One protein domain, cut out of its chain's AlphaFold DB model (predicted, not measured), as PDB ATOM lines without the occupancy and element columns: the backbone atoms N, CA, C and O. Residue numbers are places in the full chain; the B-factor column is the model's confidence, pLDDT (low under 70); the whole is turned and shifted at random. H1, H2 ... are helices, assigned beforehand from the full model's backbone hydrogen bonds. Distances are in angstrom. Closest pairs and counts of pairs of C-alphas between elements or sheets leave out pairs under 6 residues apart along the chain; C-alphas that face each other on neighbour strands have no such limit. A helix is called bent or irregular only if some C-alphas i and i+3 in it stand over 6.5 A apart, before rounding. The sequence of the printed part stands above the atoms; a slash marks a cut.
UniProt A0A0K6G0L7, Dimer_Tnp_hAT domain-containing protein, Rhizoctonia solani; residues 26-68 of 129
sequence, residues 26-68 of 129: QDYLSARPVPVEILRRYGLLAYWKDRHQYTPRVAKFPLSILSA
ATOM      1  N   GLN A  26       5.084  -1.399  21.820       90.00
ATOM      2  CA  GLN A  26       4.212  -2.449  22.332       90.00
ATOM      3  C   GLN A  26       4.397  -3.767  21.572       90.00
ATOM      4  O   GLN A  26       4.410  -4.827  22.200       90.00
ATOM      5  N   ASP A  27       4.610  -3.709  20.253       90.12
ATOM      6  CA  ASP A  27       4.913  -4.892  19.438       90.12
ATOM      7  C   ASP A  27       6.229  -5.538  19.877       90.12
ATOM      8  O   ASP A  27       6.319  -6.759  19.975       90.12
ATOM      9  N   TYR A  28       7.234  -4.725  20.214       90.12
ATOM     10  CA  TYR A  28       8.501  -5.210  20.761       90.12
ATOM     11  C   TYR A  28       8.334  -5.870  22.135       90.12
ATOM     12  O   TYR A  28       8.838  -6.969  22.345       90.12
ATOM     13  N   LEU A  29       7.608  -5.229  23.055       93.00
ATOM     14  CA  LEU A  29       7.383  -5.765  24.403       93.00
ATOM     15  C   LEU A  29       6.532  -7.041  24.399       93.00
ATOM     16  O   LEU A  29       6.671  -7.875  25.290       93.00
ATOM     17  N   SER A  30       5.666  -7.193  23.397       92.94
ATOM     18  CA  SER A  30       4.815  -8.375  23.220       92.94
ATOM     19  C   SER A  30       5.503  -9.482  22.412       92.94
ATOM     20  O   SER A  30       5.014 -10.613  22.372       92.94
ATOM     21  N   ALA A  31       6.622  -9.179  21.748       89.81
ATOM     22  CA  ALA A  31       7.367 -10.148  20.960       89.81
ATOM     23  C   ALA A  31       8.046 -11.194  21.851       89.81
ATOM     24  O   ALA A  31       8.417 -10.952  23.001       89.81
ATOM     25  N   ARG A  32       8.267 -12.384  21.284       93.44
ATOM     26  CA  ARG A  32       9.011 -13.445  21.964       93.44
ATOM     27  C   ARG A  32      10.440 -12.962  22.279       93.44
ATOM     28  O   ARG A  32      11.131 -12.542  21.348       93.44
ATOM     29  N   PRO A  33      10.919 -13.094  23.531       91.94
ATOM     30  CA  PRO A  33      12.296 -12.767  23.871       91.94
ATOM     31  C   PRO A  33      13.291 -13.584  23.047       91.94
ATOM     32  O   PRO A  33      13.126 -14.795  22.866       91.94
ATOM     33  N   VAL A  34      14.343 -12.923  22.568       91.75
ATOM     34  CA  VAL A  34      15.452 -13.596  21.890       91.75
ATOM     35  C   VAL A  34      16.344 -14.261  22.944       91.75
ATOM     36  O   VAL A  34      16.757 -13.583  23.887       91.75
ATOM     37  N   PRO A  35      16.670 -15.560  22.807       94.62
ATOM     38  CA  PRO A  35      17.599 -16.238  23.707       94.62
ATOM     39  C   PRO A  35      18.954 -15.526  23.795       94.62
ATOM     40  O   PRO A  35      19.541 -15.139  22.778       94.62
ATOM     41  N   VAL A  36      19.479 -15.385  25.012       93.12
ATOM     42  CA  VAL A  36      20.717 -14.634  25.276       93.12
ATOM     43  C   VAL A  36      21.935 -15.266  24.597       93.12
ATOM     44  O   VAL A  36      22.863 -14.565  24.204       93.12
ATOM     45  N   GLU A  37      21.928 -16.580  24.390       95.38
ATOM     46  CA  GLU A  37      22.996 -17.326  23.724       95.38
ATOM     47  C   GLU A  37      23.142 -16.911  22.255       95.38
ATOM     48  O   GLU A  37      24.260 -16.826  21.743       95.38
ATOM     49  N   ILE A  38      22.023 -16.601  21.592       90.75
ATOM     50  CA  ILE A  38      22.014 -16.109  20.210       90.75
ATOM     51  C   ILE A  38      22.628 -14.712  20.167       90.75
ATOM     52  O   ILE A  38      23.522 -14.455  19.363       90.75
ATOM     53  N   LEU A  39      22.209 -13.833  21.080       93.44
ATOM     54  CA  LEU A  39      22.706 -12.459  21.151       93.44
ATOM     55  C   LEU A  39      24.197 -12.396  21.506       93.44
ATOM     56  O   LEU A  39      24.922 -11.576  20.950       93.44
ATOM     57  N   ARG A  40      24.680 -13.288  22.379       93.00
ATOM     58  CA  ARG A  40      26.108 -13.403  22.717       93.00
ATOM     59  C   ARG A  40      26.953 -13.862  21.535       93.00
ATOM     60  O   ARG A  40      28.065 -13.376  21.372       93.00
ATOM     61  N   ARG A  41      26.439 -14.789  20.719       93.25
ATOM     62  CA  ARG A  41      27.152 -15.286  19.533       93.25
ATOM     63  C   ARG A  41      27.154 -14.270  18.393       93.25
ATOM     64  O   ARG A  41      28.163 -14.130  17.717       93.25
ATOM     65  N   TYR A  42      26.024 -13.608  18.163       93.00
ATOM     66  CA  TYR A  42      25.843 -12.694  17.036       93.00
ATOM     67  C   TYR A  42      26.388 -11.286  17.319       93.00
ATOM     68  O   TYR A  42      26.841 -10.594  16.413       93.00
ATOM     69  N   GLY A  43      26.368 -10.866  18.586       93.88
ATOM     70  CA  GLY A  43      26.682  -9.507  19.006       93.88
ATOM     71  C   GLY A  43      25.437  -8.620  19.023       93.88
ATOM     72  O   GLY A  43      24.642  -8.589  18.083       93.88
ATOM     73  N   LEU A  44      25.272  -7.866  20.110       93.62
ATOM     74  CA  LEU A  44      24.058  -7.089  20.372       93.62
ATOM     75  C   LEU A  44      23.886  -5.920  19.387       93.62
ATOM     76  O   LEU A  44      22.793  -5.695  18.871       93.62
ATOM     77  N   LEU A  45      24.980  -5.215  19.077       94.06
ATOM     78  CA  LEU A  45      24.980  -4.109  18.118       94.06
ATOM     79  C   LEU A  45      24.708  -4.599  16.685       94.06
ATOM     80  O   LEU A  45      23.931  -3.984  15.959       94.06
ATOM     81  N   ALA A  46      25.299  -5.733  16.295       94.62
ATOM     82  CA  ALA A  46      25.056  -6.348  14.992       94.62
ATOM     83  C   ALA A  46      23.591  -6.785  14.849       94.62
ATOM     84  O   ALA A  46      22.972  -6.519  13.822       94.62
ATOM     85  N   TYR A  47      23.021  -7.393  15.896       94.81
ATOM     86  CA  TYR A  47      21.624  -7.833  15.914       94.81
ATOM     87  C   TYR A  47      20.665  -6.671  15.646       94.81
ATOM     88  O   TYR A  47      19.812  -6.747  14.763       94.81
ATOM     89  N   TRP A  48      20.831  -5.561  16.370       94.12
ATOM     90  CA  TRP A  48      19.974  -4.392  16.191       94.12
ATOM     91  C   TRP A  48      20.207  -3.672  14.859       94.12
ATOM     92  O   TRP A  48      19.263  -3.106  14.309       94.12
ATOM     93  N   LYS A  49      21.423  -3.741  14.301       94.94
ATOM     94  CA  LYS A  49      21.735  -3.194  12.973       94.94
ATOM     95  C   LYS A  49      21.009  -3.952  11.863       94.94
ATOM     96  O   LYS A  49      20.459  -3.317  10.970       94.94
ATOM     97  N   ASP A  50      20.967  -5.280  11.938       93.94
ATOM     98  CA  ASP A  50      20.174  -6.105  11.017       93.94
ATOM     99  C   ASP A  50      18.671  -5.835  11.197       93.94
ATOM    100  O   ASP A  50      17.938  -5.561  10.244       93.94
ATOM    101  N   ARG A  51      18.218  -5.776  12.457       91.38
ATOM    102  CA  ARG A  51      16.807  -5.552  12.789       91.38
ATOM    103  C   ARG A  51      16.282  -4.176  12.374       91.38
ATOM    104  O   ARG A  51      15.081  -4.037  12.144       91.38
ATOM    105  N   HIS A  52      17.154  -3.183  12.219       92.12
ATOM    106  CA  HIS A  52      16.797  -1.835  11.774       92.12
ATOM    107  C   HIS A  52      16.085  -1.808  10.411       92.12
ATOM    108  O   HIS A  52      15.288  -0.908  10.167       92.12
ATOM    109  N   GLN A  53      16.302  -2.811   9.552       89.75
ATOM    110  CA  GLN A  53      15.592  -2.930   8.273       89.75
ATOM    111  C   GLN A  53      14.099  -3.260   8.441       89.75
ATOM    112  O   GLN A  53      13.290  -2.907   7.587       89.75
ATOM    113  N   TYR A  54      13.731  -3.923   9.542       88.44
ATOM    114  CA  TYR A  54      12.376  -4.426   9.792       88.44
ATOM    115  C   TYR A  54      11.631  -3.620  10.857       88.44
ATOM    116  O   TYR A  54      10.416  -3.462  10.776       88.44
ATOM    117  N   THR A  55      12.350  -3.126  11.868       90.62
ATOM    118  CA  THR A  55      11.793  -2.319  12.962       90.62
ATOM    119  C   THR A  55      12.617  -1.040  13.144       90.62
ATOM    120  O   THR A  55      13.378  -0.922  14.115       90.62
ATOM    121  N   PRO A  56      12.545  -0.094  12.192       89.12
ATOM    122  CA  PRO A  56      13.409   1.079  12.175       89.12
ATOM    123  C   PRO A  56      13.193   2.014  13.368       89.12
ATOM    124  O   PRO A  56      14.129   2.699  13.766       89.12
ATOM    125  N   ARG A  57      12.000   2.085  13.971       88.38
ATOM    126  CA  ARG A  57      11.760   2.963  15.129       88.38
ATOM    127  C   ARG A  57      12.300   2.341  16.400       88.38
ATOM    128  O   ARG A  57      13.049   2.990  17.127       88.38
ATOM    129  N   VAL A  58      11.947   1.080  16.640       92.19
ATOM    130  CA  VAL A  58      12.379   0.371  17.849       92.19
ATOM    131  C   VAL A  58      13.890   0.175  17.842       92.19
ATOM    132  O   VAL A  58      14.510   0.355  18.880       92.19
ATOM    133  N   ALA A  59      14.498  -0.131  16.691       93.75
ATOM    134  CA  ALA A  59      15.933  -0.395  16.602       93.75
ATOM    135  C   ALA A  59      16.814   0.853  16.788       93.75
ATOM    136  O   ALA A  59      17.975   0.709  17.165       93.75
ATOM    137  N   LYS A  60      16.294   2.072  16.582       92.06
ATOM    138  CA  LYS A  60      17.072   3.313  16.757       92.06
ATOM    139  C   LYS A  60      17.601   3.492  18.180       92.06
ATOM    140  O   LYS A  60      18.772   3.809  18.353       92.06
ATOM    141  N   PHE A  61      16.756   3.268  19.184       92.12
ATOM    142  CA  PHE A  61      17.114   3.435  20.595       92.12
ATOM    143  C   PHE A  61      18.220   2.477  21.088       92.12
ATOM    144  O   PHE A  61      19.212   2.939  21.645       92.12
ATOM    145  N   PRO A  62      18.129   1.149  20.892       93.06
ATOM    146  CA  PRO A  62      19.207   0.252  21.275       93.06
ATOM    147  C   PRO A  62      20.463   0.486  20.435       93.06
ATOM    148  O   PRO A  62      21.553   0.377  20.979       93.06
ATOM    149  N   LEU A  63      20.358   0.850  19.150       95.12
ATOM    150  CA  LEU A  63      21.540   1.205  18.360       95.12
ATOM    151  C   LEU A  63      22.283   2.408  18.945       95.12
ATOM    152  O   LEU A  63      23.503   2.340  19.077       95.12
ATOM    153  N   SER A  64      21.572   3.472  19.337       92.50
ATOM    154  CA  SER A  64      22.213   4.654  19.920       92.50
ATOM    155  C   SER A  64      22.909   4.322  21.239       92.50
ATOM    156  O   SER A  64      24.085   4.645  21.400       92.50
ATOM    157  N   ILE A  65      22.241   3.589  22.135       93.12
ATOM    158  CA  ILE A  65      22.816   3.186  23.426       93.12
ATOM    159  C   ILE A  65      24.010   2.249  23.245       93.12
ATOM    160  O   ILE A  65      25.038   2.438  23.883       93.12
ATOM    161  N   LEU A  66      23.897   1.237  22.384       93.19
ATOM    162  CA  LEU A  66      24.938   0.218  22.226       93.19
ATOM    163  C   LEU A  66      26.154   0.713  21.443       93.19
ATOM    164  O   LEU A  66      27.223   0.121  21.558       93.19
ATOM    165  N   SER A  67      25.996   1.760  20.633       91.88
ATOM    166  CA  SER A  67      27.119   2.416  19.956       91.88
ATOM    167  C   SER A  67      27.891   3.380  20.855       91.88
ATOM    168  O   SER A  67      29.011   3.757  20.515       91.88
ATOM    169  N   ALA A  68      27.310   3.785  21.989       90.75
ATOM    170  CA  ALA A  68      27.977   4.676  22.919       90.75
ATOM    171  C   ALA A  68      29.109   3.921  23.646       90.75
ATOM    172  O   ALA A  68      28.882   2.819  24.158       90.75
TER     173      ALA A  68
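What this domain is: This is residues 26 to 68 of the 129 residues of the protein "Dimer_Tnp_hAT domain-containing protein" of Rhizoctonia solani (UniProt A0A0K6G0L7). A short helical hairpin, H3 and H4, makes one side of a loosely joined frame with few contacts: H2 stands crosswise at one end of the hairpin, H1 at the other. Residues 31 to 35 run from H1 to H2 along the opposite side, and residues 29 to 35 stand free. The printed part has 43 residues with four named helices, H1 to H4 in that order, and no named strand; its class is all helix. It is compact, with a radius of gyration of the C-alphas of 10.3 A and spans of 25 by 25 by 16 A.

Where its parts are: Find C-alpha 26 at (4.212, -2.449, 22.332); there H1 begins, residues 26 to 30. Go on to C-alpha 36 at (20.717, -14.634, 25.276), where H2, residues 36 to 42, begins and runs 9.9 A. Next comes H3, residues 44 to 51, 10.6 A long. Last is H4, residues 56 to 67, 15.8 A long, ending at C-alpha 67 at (27.119, 2.416, 19.956). H4 is neither bent nor irregular, but only just: C-alphas 58 and 61 are 6.3 A apart.

How they stand to each other: Look first at H1: it is close to H4 but not clearly touching, the closest C-alphas being those of Tyr 28 and Val 58, 7.4 A apart. H1 is apart from H2 and H3. H2 is close to H3 but not clearly touching, with Leu 39 and Tyr 47 the closest C-alphas at 7.1 A, and their lines are about perpendicular at 79 degrees. H2 and H4 are apart. H3 and H4 touch as a helical hairpin, with a shallow tilt of 21 degrees, opposite ways; their closest C-alphas, of Trp 48 and Ala 59, are 5.7 A apart. In H1, H2 and H3 every O i to N i+4 pair is within hydrogen-bond range, in H4 5 of 8.

The domain as a whole: The two C-alphas farthest apart, of Ser 30 and Ala 68, stand 26.6 A from each other. The printed part has no cut, and its three links are tight. Its mean pLDDT is 92.4, and no printed residue of this model is under 70.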